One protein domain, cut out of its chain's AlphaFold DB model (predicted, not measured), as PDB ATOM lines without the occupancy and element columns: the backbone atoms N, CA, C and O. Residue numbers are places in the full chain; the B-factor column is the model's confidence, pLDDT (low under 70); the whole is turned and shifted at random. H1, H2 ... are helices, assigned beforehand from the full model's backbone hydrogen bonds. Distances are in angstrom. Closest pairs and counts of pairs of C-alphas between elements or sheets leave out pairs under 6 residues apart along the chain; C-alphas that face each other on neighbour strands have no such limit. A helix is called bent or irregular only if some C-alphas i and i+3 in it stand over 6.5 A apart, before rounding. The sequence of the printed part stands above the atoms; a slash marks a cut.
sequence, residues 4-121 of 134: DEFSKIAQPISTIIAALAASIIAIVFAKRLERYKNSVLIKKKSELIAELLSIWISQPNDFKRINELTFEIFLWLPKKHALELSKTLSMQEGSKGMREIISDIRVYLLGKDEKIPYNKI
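What this domain is: This is residues 4 to 121 of the 134 residues of an uncharacterized protein of Chryseobacterium sp. T16E-39 (UniProt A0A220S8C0). One very long straight helix, H1, runs out from a small compact head, in which its far end packs with three short helices, H2, H3 and H4. Residues 4 to 37, all in H1, stick out as a bare arm that makes the length; the remaining 84 residues span 36 by 30 by 23 A. The printed part has 118 residues with four named helices, in the order H1, H2, H3, H4, and no named strand: all helix. The whole is extended, with a radius of gyration of the C-alphas of 24.2 A and spans of 84 by 31 by 23 A.

Where its parts are: H1, residues 4 to 57, begins at C-alpha 4 (48.682, 18.952, -52.678) and is 79.5 A long. It is neither bent nor irregular, but only just: C-alphas 9 and 12 are 6.1 A apart. H2, residues 63 to 76, is 20.6 A long. H3 is residues 79 to 89. H4, residues 98 to 110, ends at C-alpha 110 (-3.426, -5.517, -48.429).

How they stand to each other: The four helices form an up and down bundle, each running against the one before. H1, with residues 45 to 56 alone, touches H2, the closest C-alphas being Leu 52 and Leu 69 at 6.1 A; this helical hairpin has a tilt of 36 degrees, only just steep. H2 and H3 are close but not clearly touching, with C-alphas 74 and 82 closest at 6.1 A. H3 and H4, a helical hairpin, touch at a shallow tilt of 25 degrees, closest at C-alphas 85 and 101, 6.6 A. H4 only just touches H1, at its residues 42 to 53 alone, with 3 pairs of C-alphas within 8 A, the closest being Ile 42 and Leu 109 at 6.1 A; they run opposite ways at a shallow tilt of 10 degrees. H2 and H4 are apart. Every O i to N i+4 pair is within hydrogen-bond range in H3 and H4, against 47 of 50 in H1 and 9 of 10 in H2.

The domain as a whole: The C-alphas farthest apart, of Asp 4 and Glu 93, are 85.3 A apart. The printed part has no cut and no long link. Mean pLDDT of the printed part is 93.0, and no printed residue is under 70.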
ATOM      1  N   ASP A   4      49.623  17.877 -52.374       79.44
ATOM      2  CA  ASP A   4      48.682  18.952 -52.678       79.44
ATOM      3  C   ASP A   4      47.878  18.699 -53.973       79.44
ATOM      4  O   ASP A   4      46.684  18.990 -54.048       79.44
ATOM      5  N   GLU A   5      48.493  18.066 -54.979       76.44
ATOM      6  CA  GLU A   5      47.818  17.639 -56.216       76.44
ATOM      7  C   GLU A   5      46.852  16.473 -55.974       76.44
ATOM      8  O   GLU A   5      45.758  16.452 -56.537       76.44
ATOM      9  N   PHE A   6      47.209  15.530 -55.094       73.44
ATOM     10  CA  PHE A   6      46.302  14.454 -54.678       73.44
ATOM     11  C   PHE A   6      45.104  14.990 -53.886       73.44
ATOM     12  O   PHE A   6      43.973  14.575 -54.134       73.44
ATOM     13  N   SER A   7      45.328  15.940 -52.972       72.44
ATOM     14  CA  SER A   7      44.268  16.564 -52.169       72.44
ATOM     15  C   SER A   7      43.220  17.271 -53.042       72.44
ATOM     16  O   SER A   7      42.016  17.078 -52.847       72.44
ATOM     17  N   LYS A   8      43.661  18.001 -54.077       79.69
ATOM     18  CA  LYS A   8      42.779  18.690 -55.039       79.69
ATOM     19  C   LYS A   8      41.845  17.747 -55.805       79.69
ATOM     20  O   LYS A   8      40.766  18.171 -56.209       79.69
ATOM     21  N   ILE A   9      42.230  16.481 -55.979       77.25
ATOM     22  CA  ILE A   9      41.422  15.457 -56.661       77.25
ATOM     23  C   ILE A   9      40.588  14.645 -55.656       77.25
ATOM     24  O   ILE A   9      39.428  14.335 -55.918       77.25
ATOM     25  N   ALA A  10      41.139  14.321 -54.486       77.88
ATOM     26  CA  ALA A  10      40.479  13.479 -53.488       77.88
ATOM     27  C   ALA A  10      39.299  14.173 -52.784       77.88
ATOM     28  O   ALA A  10      38.276  13.536 -52.528       77.88
ATOM     29  N   GLN A  11      39.410  15.475 -52.501       84.38
ATOM     30  CA  GLN A  11      38.347  16.253 -51.852       84.38
ATOM     31  C   GLN A  11      37.023  16.259 -52.640       84.38
ATOM     32  O   GLN A  11      36.011  15.842 -52.073       84.38
ATOM     33  N   PRO A  12      36.982  16.638 -53.935       89.50
ATOM     34  CA  PRO A  12      35.725  16.652 -54.682       89.50
ATOM     35  C   PRO A  12      35.120  15.251 -54.842       89.50
ATOM     36  O   PRO A  12      33.902  15.104 -54.753       89.50
ATOM     37  N   ILE A  13      35.945  14.209 -55.007       86.38
ATOM     38  CA  ILE A  13      35.472  12.816 -55.072       86.38
ATOM     39  C   ILE A  13      34.801  12.419 -53.752       86.38
ATOM     40  O   ILE A  13      33.692  11.884 -53.763       86.38
ATOM     41  N   SER A  14      35.428  12.731 -52.615       89.81
ATOM     42  CA  SER A  14      34.855  12.489 -51.287       89.81
ATOM     43  C   SER A  14      33.512  13.206 -51.105       89.81
ATOM     44  O   SER A  14      32.544  12.603 -50.639       89.81
ATOM     45  N   THR A  15      33.406  14.467 -51.537       92.12
ATOM     46  CA  THR A  15      32.151  15.231 -51.472       92.12
ATOM     47  C   THR A  15      31.046  14.600 -52.323       92.12
ATOM     48  O   THR A  15      29.914  14.474 -51.852       92.12
ATOM     49  N   ILE A  16      31.357  14.157 -53.546       92.12
ATOM     50  CA  ILE A  16      30.386  13.499 -54.434       92.12
ATOM     51  C   ILE A  16      29.909  12.173 -53.828       92.12
ATOM     52  O   ILE A  16      28.708  11.899 -53.817       92.12
ATOM     53  N   ILE A  17      30.823  11.369 -53.272       93.06
ATOM     54  CA  ILE A  17      30.481  10.102 -52.609       93.06
ATOM     55  C   ILE A  17      29.580  10.353 -51.395       93.06
ATOM     56  O   ILE A  17      28.557   9.684 -51.243       93.06
ATOM     57  N   ALA A  18      29.911  11.339 -50.558       92.88
ATOM     58  CA  ALA A  18      29.103  11.698 -49.397       92.88
ATOM     59  C   ALA A  18      27.693  12.173 -49.799       92.88
ATOM     60  O   ALA A  18      26.701  11.745 -49.205       92.88
ATOM     61  N   ALA A  19      27.584  12.998 -50.846       93.38
ATOM     62  CA  ALA A  19      26.302  13.470 -51.369       93.38
ATOM     63  C   ALA A  19      25.446  12.328 -51.949       93.38
ATOM     64  O   ALA A  19      24.229  12.280 -51.734       93.38
ATOM     65  N   LEU A  20      26.073  11.370 -52.640       95.25
ATOM     66  CA  LEU A  20      25.395  10.185 -53.158       95.25
ATOM     67  C   LEU A  20      24.896   9.288 -52.017       95.25
ATOM     68  O   LEU A  20      23.738   8.866 -52.031       95.25
ATOM     69  N   ALA A  21      25.730   9.046 -51.003       95.69
ATOM     70  CA  ALA A  21      25.353   8.271 -49.825       95.69
ATOM     71  C   ALA A  21      24.163   8.904 -49.088       95.69
ATOM     72  O   ALA A  21      23.181   8.217 -48.799       95.69
ATOM     73  N   ALA A  22      24.197  10.221 -48.857       95.75
ATOM     74  CA  ALA A  22      23.093  10.955 -48.241       95.75
ATOM     75  C   ALA A  22      21.794  10.834 -49.056       95.75
ATOM     76  O   ALA A  22      20.724  10.601 -48.492       95.75
ATOM     77  N   SER A  23      21.890  10.919 -50.387       95.94
ATOM     78  CA  SER A  23      20.740  10.790 -51.290       95.94
ATOM     79  C   SER A  23      20.120   9.391 -51.243       95.94
ATOM     80  O   SER A  23      18.900   9.253 -51.136       95.94
ATOM     81  N   ILE A  24      20.946   8.340 -51.257       96.69
ATOM     82  CA  ILE A  24      20.485   6.948 -51.131       96.69
ATOM     83  C   ILE A  24      19.775   6.743 -49.790       96.69
ATOM     84  O   ILE A  24      18.669   6.199 -49.749       96.69
ATOM     85  N   ILE A  25      20.378   7.224 -48.701       96.56
ATOM     86  CA  ILE A  25      19.801   7.151 -47.357       96.56
ATOM     87  C   ILE A  25      18.438   7.856 -47.326       96.56
ATOM     88  O   ILE A  25      17.452   7.260 -46.886       96.56
ATOM     89  N   ALA A  26      18.348   9.079 -47.853       96.69
ATOM     90  CA  ALA A  26      17.104   9.844 -47.902       96.69
ATOM     91  C   ALA A  26      15.994   9.105 -48.668       96.69
ATOM     92  O   ALA A  26      14.870   9.004 -48.172       96.69
ATOM     93  N   ILE A  27      16.306   8.516 -49.828       97.00
ATOM     94  CA  ILE A  27      15.347   7.727 -50.620       97.00
ATOM     95  C   ILE A  27      14.858   6.504 -49.832       97.00
ATOM     96  O   ILE A  27      13.661   6.201 -49.822       97.00
ATOM     97  N   VAL A  28      15.764   5.791 -49.156       96.94
ATOM     98  CA  VAL A  28      15.412   4.614 -48.350       96.94
ATOM     99  C   VAL A  28      14.498   5.001 -47.186       96.94
ATOM    100  O   VAL A  28      13.477   4.339 -46.962       96.94
ATOM    101  N   PHE A  29      14.816   6.084 -46.473       97.00
ATOM    102  CA  PHE A  29      13.982   6.589 -45.382       97.00
ATOM    103  C   PHE A  29      12.624   7.083 -45.875       97.00
ATOM    104  O   PHE A  29      11.614   6.741 -45.260       97.00
ATOM    105  N   ALA A  30      12.566   7.797 -47.002       97.38
ATOM    106  CA  ALA A  30      11.312   8.246 -47.602       97.38
ATOM    107  C   ALA A  30      10.393   7.058 -47.926       97.38
ATOM    108  O   ALA A  30       9.246   7.026 -47.479       97.38
ATOM    109  N   LYS A  31      10.921   6.017 -48.586       97.50
ATOM    110  CA  LYS A  31      10.170   4.782 -48.873       97.50
ATOM    111  C   LYS A  31       9.711   4.072 -47.601       97.50
ATOM    112  O   LYS A  31       8.594   3.563 -47.533       97.50
ATOM    113  N   ARG A  32      10.562   4.002 -46.571       96.75
ATOM    114  CA  ARG A  32      10.201   3.375 -45.288       96.75
ATOM    115  C   ARG A  32       9.094   4.154 -44.577       96.75
ATOM    116  O   ARG A  32       8.169   3.532 -44.058       96.75
ATOM    117  N   LEU A  33       9.173   5.481 -44.584       97.12
ATOM    118  CA  LEU A  33       8.171   6.360 -43.998       97.12
ATOM    119  C   LEU A  33       6.830   6.243 -44.730       97.12
ATOM    120  O   LEU A  33       5.792   6.149 -44.082       97.12
ATOM    121  N   GLU A  34       6.845   6.202 -46.059       97.25
ATOM    122  CA  GLU A  34       5.642   6.008 -46.873       97.25
ATOM    123  C   GLU A  34       4.972   4.661 -46.580       97.25
ATOM    124  O   GLU A  34       3.775   4.616 -46.291       97.25
ATOM    125  N   ARG A  35       5.750   3.569 -46.530       96.00
ATOM    126  CA  ARG A  35       5.240   2.245 -46.133       96.00
ATOM    127  C   ARG A  35       4.623   2.258 -44.737       96.00
ATOM    128  O   ARG A  35       3.552   1.686 -44.539       96.00
ATOM    129  N   TYR A  36       5.264   2.927 -43.781       97.38
ATOM    130  CA  TYR A  36       4.731   3.062 -42.428       97.38
ATOM    131  C   TYR A  36       3.406   3.834 -42.420       97.38
ATOM    132  O   TYR A  36       2.416   3.338 -41.883       97.38
ATOM    133  N   LYS A  37       3.345   4.995 -43.084       97.75
ATOM    134  CA  LYS A  37       2.112   5.788 -43.214       97.75
ATOM    135  C   LYS A  37       0.982   4.968 -43.836       97.75
ATOM    136  O   LYS A  37      -0.133   4.984 -43.318       97.75
ATOM    137  N   ASN A  38       1.281   4.202 -44.885       96.38
ATOM    138  CA  ASN A  38       0.308   3.314 -45.511       96.38
ATOM    139  C   ASN A  38      -0.173   2.215 -44.548       96.38
ATOM    140  O   ASN A  38      -1.372   1.983 -44.437       96.38
ATOM    141  N   SER A  39       0.731   1.591 -43.784       96.69
ATOM    142  CA  SER A  39       0.360   0.562 -42.799       96.69
ATOM    143  C   SER A  39      -0.563   1.098 -41.697       96.69
ATOM    144  O   SER A  39      -1.532   0.440 -41.319       96.69
ATOM    145  N   VAL A  40      -0.321   2.330 -41.233       98.06
ATOM    146  CA  VAL A  40      -1.176   3.009 -40.252       98.06
ATOM    147  C   VAL A  40      -2.551   3.303 -40.853       98.06
ATOM    148  O   VAL A  40      -3.566   3.082 -40.196       98.06
ATOM    149  N   LEU A  41      -2.601   3.766 -42.106       97.06
ATOM    150  CA  LEU A  41      -3.858   4.029 -42.806       97.06
ATOM    151  C   LEU A  41      -4.676   2.744 -42.998       97.06
ATOM    152  O   LEU A  41      -5.875   2.740 -42.733       97.06
ATOM    153  N   ILE A  42      -4.029   1.656 -43.422       97.69
ATOM    154  CA  ILE A  42      -4.646   0.331 -43.568       97.69
ATOM    155  C   ILE A  42      -5.231  -0.136 -42.238       97.69
ATOM    156  O   ILE A  42      -6.376  -0.587 -42.209       97.69
ATOM    157  N   LYS A  43      -4.478   0.001 -41.138       97.69
ATOM    158  CA  LYS A  43      -4.946  -0.370 -39.800       97.69
ATOM    159  C   LYS A  43      -6.215   0.402 -39.425       97.69
ATOM    160  O   LYS A  43      -7.224  -0.231 -39.144       97.69
ATOM    161  N   LYS A  44      -6.204   1.734 -39.543       97.81
ATOM    162  CA  LYS A  44      -7.375   2.585 -39.250       97.81
ATOM    163  C   LYS A  44      -8.597   2.224 -40.098       97.81
ATOM    164  O   LYS A  44      -9.700   2.081 -39.589       97.81
ATOM    165  N   LYS A  45      -8.402   2.025 -41.402       98.00
ATOM    166  CA  LYS A  45      -9.472   1.601 -42.321       98.00
ATOM    167  C   LYS A  45     -10.046   0.232 -41.949       98.00
ATOM    168  O   LYS A  45     -11.251   0.022 -42.042       98.00
ATOM    169  N   SER A  46      -9.182  -0.687 -41.521       97.19
ATOM    170  CA  SER A  46      -9.581  -2.026 -41.077       97.19
ATOM    171  C   SER A  46     -10.362  -1.979 -39.765       97.19
ATOM    172  O   SER A  46     -11.342  -2.705 -39.632       97.19
ATOM    173  N   GLU A  47      -9.960  -1.115 -38.830       97.69
ATOM    174  CA  GLU A  47     -10.659  -0.887 -37.558       97.69
ATOM    175  C   GLU A  47     -12.104  -0.435 -37.797       97.69
ATOM    176  O   GLU A  47     -13.015  -1.058 -37.263       97.69
ATOM    177  N   LEU A  48     -12.326   0.547 -38.682       98.00
ATOM    178  CA  LEU A  48     -13.675   1.024 -39.021       98.00
ATOM    179  C   LEU A  48     -14.574  -0.092 -39.573       98.00
ATOM    180  O   LEU A  48     -15.720  -0.239 -39.153       98.00
ATOM    181  N   ILE A  49     -14.056  -0.897 -40.509       97.44
ATOM    182  CA  ILE A  49     -14.803  -2.020 -41.094       97.44
ATOM    183  C   ILE A  49     -15.119  -3.074 -40.032       97.44
ATOM    184  O   ILE A  49     -16.246  -3.561 -39.969       97.44
ATOM    185  N   ALA A  50     -14.139  -3.434 -39.202       96.12
ATOM    186  CA  ALA A  50     -14.327  -4.424 -38.149       96.12
ATOM    187  C   ALA A  50     -15.375  -3.958 -37.130       96.12
ATOM    188  O   ALA A  50     -16.277  -4.723 -36.786       96.12
ATOM    189  N   GLU A  51     -15.292  -2.698 -36.705       96.00
ATOM    190  CA  GLU A  51     -16.247  -2.095 -35.783       96.00
ATOM    191  C   GLU A  51     -17.659  -2.108 -36.378       96.00
ATOM    192  O   GLU A  51     -18.563  -2.683 -35.769       96.00
ATOM    193  N   LEU A  52     -17.839  -1.607 -37.606       96.38
ATOM    194  CA  LEU A  52     -19.142  -1.587 -38.275       96.38
ATOM    195  C   LEU A  52     -19.771  -2.980 -38.343       96.38
ATOM    196  O   LEU A  52     -20.927  -3.163 -37.966       96.38
ATOM    197  N   LEU A  53     -19.014  -3.972 -38.815       93.81
ATOM    198  CA  LEU A  53     -19.528  -5.326 -38.998       93.81
ATOM    199  C   LEU A  53     -19.837  -6.013 -37.659       93.81
ATOM    200  O   LEU A  53     -20.812  -6.760 -37.570       93.81
ATOM    201  N   SER A  54     -19.056  -5.736 -36.611       92.50
ATOM    202  CA  SER A  54     -19.308  -6.261 -35.261       92.50
ATOM    203  C   SER A  54     -20.558  -5.665 -34.606       92.50
ATOM    204  O   SER A  54     -21.336  -6.395 -33.988       92.50
ATOM    205  N   ILE A  55     -20.799  -4.364 -34.785       91.81
ATOM    206  CA  ILE A  55     -22.016  -3.705 -34.305       91.81
ATOM    207  C   ILE A  55     -23.220  -4.212 -35.106       91.81
ATOM    208  O   ILE A  55     -24.241  -4.576 -34.526       91.81
ATOM    209  N   TRP A  56     -23.080  -4.318 -36.431       89.81
ATOM    210  CA  TRP A  56     -24.150  -4.769 -37.320       89.81
ATOM    211  C   TRP A  56     -24.640  -6.185 -36.994       89.81
ATOM    212  O   TRP A  56     -25.846  -6.422 -36.919       89.81
ATOM    213  N   ILE A  57     -23.729  -7.136 -36.747       87.50
ATOM    214  CA  ILE A  57     -24.121  -8.517 -36.424       87.50
ATOM    215  C   ILE A  57     -24.754  -8.663 -35.034       87.50
ATOM    216  O   ILE A  57     -25.502  -9.611 -34.796       87.50
ATOM    217  N   SER A  58     -24.477  -7.731 -34.122       84.38
ATOM    218  CA  SER A  58     -24.930  -7.794 -32.728       84.38
ATOM    219  C   SER A  58     -26.361  -7.283 -32.519       84.38
ATOM    220  O   SER A  58     -26.776  -7.164 -31.373       84.38
ATOM    221  N   GLN A  59     -27.113  -7.031 -33.600       75.81
ATOM    222  CA  GLN A  59     -28.414  -6.345 -33.598       75.81
ATOM    223  C   GLN A  59     -28.297  -4.928 -33.022       75.81
ATOM    224  O   GLN A  59     -28.359  -4.725 -31.809       75.81
ATOM    225  N   PRO A  60     -28.073  -3.931 -33.883       71.75
ATOM    226  CA  PRO A  60     -27.636  -2.635 -33.414       71.75
ATOM    227  C   PRO A  60     -28.749  -1.841 -32.742       71.75
ATOM    228  O   PRO A  60     -29.798  -1.597 -33.329       71.75
ATOM    229  N   ASN A  61     -28.451  -1.360 -31.539       81.75
ATOM    230  CA  ASN A  61     -29.271  -0.369 -30.842       81.75
ATOM    231  C   ASN A  61     -28.708   1.057 -30.997       81.75
ATOM    232  O   ASN A  61     -29.402   2.028 -30.710       81.75
ATOM    233  N   ASP A  62     -27.463   1.193 -31.472       88.00
ATOM    234  CA  ASP A  62     -26.786   2.476 -31.689       88.00
ATOM    235  C   ASP A  62     -26.674   2.799 -33.188       88.00
ATOM    236  O   ASP A  62     -25.645   2.603 -33.844       88.00
ATOM    237  N   PHE A  63     -27.775   3.298 -33.750       90.62
ATOM    238  CA  PHE A  63     -27.827   3.725 -35.150       90.62
ATOM    239  C   PHE A  63     -26.936   4.934 -35.434       90.62
ATOM    240  O   PHE A  63     -26.454   5.085 -36.556       90.62
ATOM    241  N   LYS A  64     -26.689   5.789 -34.433       94.44
ATOM    242  CA  LYS A  64     -25.803   6.941 -34.596       94.44
ATOM    243  C   LYS A  64     -24.391   6.458 -34.909       94.44
ATOM    244  O   LYS A  64     -23.821   6.895 -35.907       94.44
ATOM    245  N   ARG A  65     -23.870   5.506 -34.128       94.62
ATOM    246  CA  ARG A  65     -22.530   4.959 -34.358       94.62
ATOM    247  C   ARG A  65     -22.412   4.232 -35.696       94.62
ATOM    248  O   ARG A  65     -21.412   4.393 -36.390       94.62
ATOM    249  N   ILE A  66     -23.439   3.485 -36.107       94.25
ATOM    250  CA  ILE A  66     -23.465   2.871 -37.446       94.25
ATOM    251  C   ILE A  66     -23.401   3.927 -38.544       94.25
ATOM    252  O   ILE A  66     -22.655   3.752 -39.507       94.25
ATOM    253  N   ASN A  67     -24.173   5.006 -38.424       95.62
ATOM    254  CA  ASN A  67     -24.191   6.067 -39.426       95.62
ATOM    255  C   ASN A  67     -22.822   6.746 -39.533       95.62
ATOM    256  O   ASN A  67     -22.305   6.898 -40.634       95.62
ATOM    257  N   GLU A  68     -22.187   7.065 -38.404       97.50
ATOM    258  CA  GLU A  68     -20.815   7.591 -38.379       97.50
ATOM    259  C   GLU A  68     -19.838   6.654 -39.103       97.50
ATOM    260  O   GLU A  68     -19.160   7.066 -40.045       97.50
ATOM    261  N   LEU A  69     -19.827   5.367 -38.736       97.81
ATOM    262  CA  LEU A  69     -18.940   4.369 -39.336       97.81
ATOM    263  C   LEU A  69     -19.192   4.201 -40.835       97.81
ATOM    264  O   LEU A  69     -18.252   4.180 -41.630       97.81
ATOM    265  N   THR A  70     -20.457   4.084 -41.239       96.69
ATOM    266  CA  THR A  70     -20.818   3.928 -42.652       96.69
ATOM    267  C   THR A  70     -20.404   5.148 -43.460       96.69
ATOM    268  O   THR A  70     -19.781   4.976 -44.506       96.69
ATOM    269  N   PHE A  71     -20.652   6.367 -42.977       97.94
ATOM    270  CA  PHE A  71     -20.219   7.587 -43.660       97.94
ATOM    271  C   PHE A  71     -18.700   7.640 -43.810       97.94
ATOM    272  O   PHE A  71     -18.209   7.844 -44.920       97.94
ATOM    273  N   GLU A  72     -17.949   7.380 -42.738       98.12
ATOM    274  CA  GLU A  72     -16.486   7.355 -42.794       98.12
ATOM    275  C   GLU A  72     -15.970   6.324 -43.803       98.12
ATOM    276  O   GLU A  72     -15.100   6.635 -44.617       98.12
ATOM    277  N   ILE A  73     -16.524   5.109 -43.796       98.38
ATOM    278  CA  ILE A  73     -16.141   4.039 -44.722       98.38
ATOM    279  C   ILE A  73     -16.454   4.426 -46.172       98.38
ATOM    280  O   ILE A  73     -15.596   4.271 -47.047       98.38
ATOM    281  N   PHE A  74     -17.649   4.952 -46.447       97.75
ATOM    282  CA  PHE A  74     -18.083   5.281 -47.806       97.75
ATOM    283  C   PHE A  74     -17.291   6.425 -48.451       97.75
ATOM    284  O   PHE A  74     -17.245   6.496 -49.678       97.75
ATOM    285  N   LEU A  75     -16.614   7.268 -47.667       97.44
ATOM    286  CA  LEU A  75     -15.755   8.331 -48.195       97.44
ATOM    287  C   LEU A  75     -14.469   7.812 -48.854       97.44
ATOM    288  O   LEU A  75     -13.971   8.433 -49.790       97.44
ATOM    289  N   TRP A  76     -13.909   6.692 -48.386       97.00
ATOM    290  CA  TRP A  76     -12.626   6.180 -48.894       97.00
ATOM    291  C   TRP A  76     -12.710   4.805 -49.556       97.00
ATOM    292  O   TRP A  76     -11.746   4.378 -50.207       97.00
ATOM    293  N   LEU A  77     -13.808   4.074 -49.369       97.81
ATOM    294  CA  LEU A  77     -13.973   2.744 -49.933       97.81
ATOM    295  C   LEU A  77     -14.312   2.849 -51.434       97.81
ATOM    296  O   LEU A  77     -15.251   3.552 -51.806       97.81
ATOM    297  N   PRO A  78     -13.597   2.147 -52.334       97.06
ATOM    298  CA  PRO A  78     -13.860   2.245 -53.763       97.06
ATOM    299  C   PRO A  78     -15.273   1.789 -54.106       97.06
ATOM    300  O   PRO A  78     -15.750   0.793 -53.556       97.06
ATOM    301  N   LYS A  79     -15.880   2.441 -55.106       97.12
ATOM    302  CA  LYS A  79     -17.257   2.209 -55.577       97.12
ATOM    303  C   LYS A  79     -17.673   0.735 -55.585       97.12
ATOM    304  O   LYS A  79     -18.729   0.403 -55.063       97.12
ATOM    305  N   LYS A  80     -16.845  -0.153 -56.148       95.75
ATOM    306  CA  LYS A  80     -17.127  -1.597 -56.205       95.75
ATOM    307  C   LYS A  80     -17.379  -2.198 -54.815       95.75
ATOM    308  O   LYS A  80     -18.372  -2.884 -54.630       95.75
ATOM    309  N   HIS A  81     -16.491  -1.946 -53.856       96.81
ATOM    310  CA  HIS A  81     -16.586  -2.510 -52.506       96.81
ATOM    311  C   HIS A  81     -17.652  -1.794 -51.672       96.81
ATOM    312  O   HIS A  81     -18.351  -2.440 -50.901       96.81
ATOM    313  N   ALA A  82     -17.816  -0.483 -51.871       97.25
ATOM    314  CA  ALA A  82     -18.876   0.301 -51.253       97.25
ATOM    315  C   ALA A  82     -20.270  -0.220 -51.631       97.25
ATOM    316  O   ALA A  82     -21.091  -0.476 -50.756       97.25
ATOM    317  N   LEU A  83     -20.531  -0.450 -52.919       96.50
ATOM    318  CA  LEU A  83     -21.824  -0.978 -53.359       96.50
ATOM    319  C   LEU A  83     -22.105  -2.354 -52.753       96.50
ATOM    320  O   LEU A  83     -23.192  -2.574 -52.235       96.50
ATOM    321  N   GLU A  84     -21.127  -3.258 -52.757       96.38
ATOM    322  CA  GLU A  84     -21.297  -4.590 -52.165       96.38
ATOM    323  C   GLU A  84     -21.541  -4.523 -50.651       96.38
ATOM    324  O   GLU A  84     -22.462  -5.167 -50.157       96.38
ATOM    325  N   LEU A  85     -20.798  -3.678 -49.927       96.69
ATOM    326  CA  LEU A  85     -21.030  -3.439 -48.502       96.69
ATOM    327  C   LEU A  85     -22.442  -2.888 -48.250       96.69
ATOM    328  O   LEU A  85     -23.133  -3.372 -47.359       96.69
ATOM    329  N   SER A  86     -22.895  -1.918 -49.046       95.69
ATOM    330  CA  SER A  86     -24.243  -1.345 -48.938       95.69
ATOM    331  C   SER A  86     -25.334  -2.402 -49.136       95.69
ATOM    332  O   SER A  86     -26.273  -2.459 -48.339       95.69
ATOM    333  N   LYS A  87     -25.191  -3.293 -50.127       95.75
ATOM    334  CA  LYS A  87     -26.119  -4.417 -50.342       95.75
ATOM    335  C   LYS A  87     -26.164  -5.356 -49.136       95.75
ATOM    336  O   LYS A  87     -27.247  -5.734 -48.700       95.75
ATOM    337  N   THR A  88     -25.001  -5.700 -48.579       94.00
ATOM    338  CA  THR A  88     -24.900  -6.571 -47.397       94.00
ATOM    339  C   THR A  88     -25.534  -5.928 -46.160       94.00
ATOM    340  O   THR A  88     -26.278  -6.592 -45.441       94.00
ATOM    341  N   LEU A  89     -25.288  -4.637 -45.916       92.88
ATOM    342  CA  LEU A  89     -25.870  -3.907 -44.780       92.88
ATOM    343  C   LEU A  89     -27.378  -3.664 -44.938       92.88
ATOM    344  O   LEU A  89     -28.083  -3.555 -43.949       92.88
ATOM    345  N   SER A  90     -27.895  -3.600 -46.163       92.00
ATOM    346  CA  SER A  90     -29.340  -3.480 -46.416       92.00
ATOM    347  C   SER A  90     -30.052  -4.829 -46.533       92.00
ATOM    348  O   SER A  90     -31.245  -4.860 -46.818       92.00
ATOM    349  N   MET A  91     -29.337  -5.942 -46.307       89.19
ATOM    350  CA  MET A  91     -29.863  -7.307 -46.421       89.19
ATOM    351  C   MET A  91     -30.566  -7.569 -47.765       89.19
ATOM    352  O   MET A  91     -31.559  -8.291 -47.823       89.19
ATOM    353  N   GLN A  92     -30.058  -6.978 -48.853       91.50
ATOM    354  CA  GLN A  92     -30.616  -7.189 -50.189       91.50
ATOM    355  C   GLN A  92     -30.482  -8.652 -50.621       91.50
ATOM    356  O   GLN A  92     -29.509  -9.337 -50.283       91.50
ATOM    357  N   GLU A  93     -31.451  -9.125 -51.401       88.69
ATOM    358  CA  GLU A  93     -31.429 -10.474 -51.956       88.69
ATOM    359  C   GLU A  93     -30.193 -10.678 -52.848       88.69
ATOM    360  O   GLU A  93     -29.794  -9.795 -53.609       88.69
ATOM    361  N   GLY A  94     -29.539 -11.834 -52.710       88.44
ATOM    362  CA  GLY A  94     -28.299 -12.137 -53.431       88.44
ATOM    363  C   GLY A  94     -27.082 -11.313 -52.989       88.44
ATOM    364  O   GLY A  94     -26.046 -11.360 -53.655       88.44
ATOM    365  N   SER A  95     -27.175 -10.553 -51.890       92.06
ATOM    366  CA  SER A  95     -26.016  -9.861 -51.322       92.06
ATOM    367  C   SER A  95     -24.974 -10.845 -50.789       92.06
ATOM    368  O   SER A  95     -25.281 -11.949 -50.334       92.06
ATOM    369  N   LYS A  96     -23.709 -10.421 -50.835       92.75
ATOM    370  CA  LYS A  96     -22.602 -11.170 -50.243       92.75
ATOM    371  C   LYS A  96     -22.769 -11.302 -48.739       92.75
ATOM    372  O   LYS A  96     -23.180 -10.360 -48.055       92.75
ATOM    373  N   GLY A  97     -22.330 -12.436 -48.208       91.12
ATOM    374  CA  GLY A  97     -22.180 -12.613 -46.775       91.12
ATOM    375  C   GLY A  97     -21.072 -11.722 -46.208       91.12
ATOM    376  O   GLY A  97     -20.095 -11.381 -46.875       91.12
ATOM    377  N   MET A  98     -21.164 -11.409 -44.915       91.12
ATOM    378  CA  MET A  98     -20.166 -10.600 -44.201       91.12
ATOM    379  C   MET A  98     -18.729 -11.127 -44.360       91.12
ATOM    380  O   MET A  98     -17.789 -10.352 -44.516       91.12
ATOM    381  N   ARG A  99     -18.547 -12.453 -44.370       94.38
ATOM    382  CA  ARG A  99     -17.231 -13.082 -44.566       94.38
ATOM    383  C   ARG A  99     -16.650 -12.789 -45.951       94.38
ATOM    384  O   ARG A  99     -15.450 -12.575 -46.080       94.38
ATOM    385  N   GLU A 100     -17.488 -12.767 -46.982       95.06
ATOM    386  CA  GLU A 100     -17.059 -12.445 -48.345       95.06
ATOM    387  C   GLU A 100     -16.659 -10.972 -48.454       95.06
ATOM    388  O   GLU A 100     -15.611 -10.671 -49.020       95.06
ATOM    389  N   ILE A 101     -17.418 -10.071 -47.818       95.44
ATOM    390  CA  ILE A 101     -17.067  -8.647 -47.721       95.44
ATOM    391  C   ILE A 101     -15.709  -8.452 -47.038       95.44
ATOM    392  O   ILE A 101     -14.863  -7.730 -47.561       95.44
ATOM    393  N   ILE A 102     -15.461  -9.125 -45.908       95.44
ATOM    394  CA  ILE A 102     -14.166  -9.053 -45.213       95.44
ATOM    395  C   ILE A 102     -13.034  -9.555 -46.122       95.44
ATOM    396  O   ILE A 102     -11.982  -8.920 -46.188       95.44
ATOM    397  N   SER A 103     -13.241 -10.664 -46.839       95.75
ATOM    398  CA  SER A 103     -12.249 -11.214 -47.772       95.75
ATOM    399  C   SER A 103     -11.917 -10.231 -48.905       95.75
ATOM    400  O   SER A 103     -10.744  -9.954 -49.160       95.75
ATOM    401  N   ASP A 104     -12.933  -9.639 -49.534       95.31
ATOM    402  CA  ASP A 104     -12.752  -8.692 -50.639       95.31
ATOM    403  C   ASP A 104     -12.088  -7.385 -50.181       95.31
ATOM    404  O   ASP A 104     -11.167  -6.885 -50.831       95.31
ATOM    405  N   ILE A 105     -12.507  -6.839 -49.036       95.94
ATOM    406  CA  ILE A 105     -11.910  -5.623 -48.471       95.94
ATOM    407  C   ILE A 105     -10.466  -5.877 -48.031       95.94
ATOM    408  O   ILE A 105      -9.612  -5.015 -48.237       95.94
ATOM    409  N   ARG A 106     -10.152  -7.064 -47.489       95.25
ATOM    410  CA  ARG A 106      -8.771  -7.455 -47.175       95.25
ATOM    411  C   ARG A 106      -7.891  -7.410 -48.421       95.25
ATOM    412  O   ARG A 106      -6.806  -6.839 -48.368       95.25
ATOM    413  N   VAL A 107      -8.375  -7.950 -49.541       96.06
ATOM    414  CA  VAL A 107      -7.663  -7.901 -50.825       96.06
ATOM    415  C   VAL A 107      -7.467  -6.461 -51.302       96.06
ATOM    416  O   VAL A 107      -6.393  -6.112 -51.787       96.06
ATOM    417  N   TYR A 108      -8.475  -5.602 -51.145       95.62
ATOM    418  CA  TYR A 108      -8.340  -4.185 -51.477       95.62
ATOM    419  C   TYR A 108      -7.276  -3.475 -50.623       95.62
ATOM    420  O   TYR A 108      -6.484  -2.705 -51.162       95.62
ATOM    421  N   LEU A 109      -7.252  -3.722 -49.311       95.44
ATOM    422  CA  LEU A 109      -6.361  -3.023 -48.382       95.44
ATOM    423  C   LEU A 109      -4.922  -3.553 -48.397       95.44
ATOM    424  O   LEU A 109      -3.996  -2.766 -48.215       95.44
ATOM    425  N   LEU A 110      -4.731  -4.862 -48.579       94.94
ATOM    426  CA  LEU A 110      -3.426  -5.517 -48.429       94.94
ATOM    427  C   LEU A 110      -2.821  -6.014 -49.751       94.94
ATOM    428  O   LEU A 110      -1.620  -6.256 -49.808       94.94
ATOM    429  N   GLY A 111      -3.619  -6.129 -50.816       93.31
ATOM    430  CA  GLY A 111      -3.188  -6.640 -52.117       93.31
ATOM    431  C   GLY A 111      -3.809  -7.993 -52.480       93.31
ATOM    432  O   GLY A 111      -4.438  -8.666 -51.666       93.31
ATOM    433  N   LYS A 112      -3.648  -8.396 -53.747       86.31
ATOM    434  CA  LYS A 112      -4.287  -9.601 -54.314       86.31
ATOM    435  C   LYS A 112      -3.832 -10.906 -53.663       86.31
ATOM    436  O   LYS A 112      -4.654 -11.809 -53.516       86.31
ATOM    437  N   ASP A 113      -2.575 -10.973 -53.241       89.62
ATOM    438  CA  ASP A 113      -1.970 -12.184 -52.672       89.62
ATOM    439  C   ASP A 113      -2.433 -12.461 -51.232       89.62
ATOM    440  O   ASP A 113      -2.215 -13.539 -50.690       89.62
ATOM    441  N   GLU A 114      -3.157 -11.517 -50.628       90.62
ATOM    442  CA  GLU A 114      -3.624 -11.573 -49.240       90.62
ATOM    443  C   GLU A 114      -5.048 -12.127 -49.106       90.62
ATOM    444  O   GLU A 114      -5.695 -11.987 -48.060       90.62
ATOM    445  N   LYS A 115      -5.568 -12.749 -50.172       91.25
ATOM    446  CA  LYS A 115      -6.916 -13.315 -50.190       91.25
ATOM    447  C   LYS A 115      -7.018 -14.502 -49.236       91.25
ATOM    448  O   LYS A 115      -6.352 -15.518 -49.400       91.25
ATOM    449  N   ILE A 116      -7.956 -14.411 -48.296       92.69
ATOM    450  CA  ILE A 116      -8.325 -15.518 -47.411       92.69
ATOM    451  C   ILE A 116      -9.671 -16.088 -47.876       92.69
ATOM    452  O   ILE A 116     -10.604 -15.307 -48.092       92.69
ATOM    453  N   PRO A 117      -9.823 -17.420 -48.021       93.69
ATOM    454  CA  PRO A 117     -11.119 -18.035 -48.294       93.69
ATOM    455  C   PRO A 117     -12.160 -17.604 -47.256       93.69
ATOM    456  O   PRO A 117     -11.925 -17.721 -46.053       93.69
ATOM    457  N   TYR A 118     -13.318 -17.108 -47.702       92.62
ATOM    458  CA  TYR A 118     -14.316 -16.524 -46.798       92.62
ATOM    459  C   TYR A 118     -14.779 -17.514 -45.715       92.62
ATOM    460  O   TYR A 118     -15.031 -17.121 -44.582       92.62
ATOM    461  N   ASN A 119     -14.819 -18.813 -46.017       93.44
ATOM    462  CA  ASN A 119     -15.183 -19.876 -45.076       93.44
ATOM    463  C   ASN A 119     -14.159 -20.108 -43.946       93.44
ATOM    464  O   ASN A 119     -14.472 -20.811 -42.988       93.44
ATOM    465  N   LYS A 120     -12.956 -19.527 -44.027       95.25
ATOM    466  CA  LYS A 120     -11.947 -19.538 -42.953       95.25
ATOM    467  C   LYS A 120     -12.071 -18.342 -42.004       95.25
ATOM    468  O   LYS A 120     -11.410 -18.323 -40.971       95.25
ATOM    469  N   ILE A 121     -12.914 -17.358 -42.325       93.25
ATOM    470  CA  ILE A 121     -13.142 -16.182 -41.481       93.25
ATOM    471  C   ILE A 121     -14.127 -16.544 -40.366       93.25
ATOM    472  O   ILE A 121     -15.289 -16.888 -40.608       93.25
TER     473      ILE A 121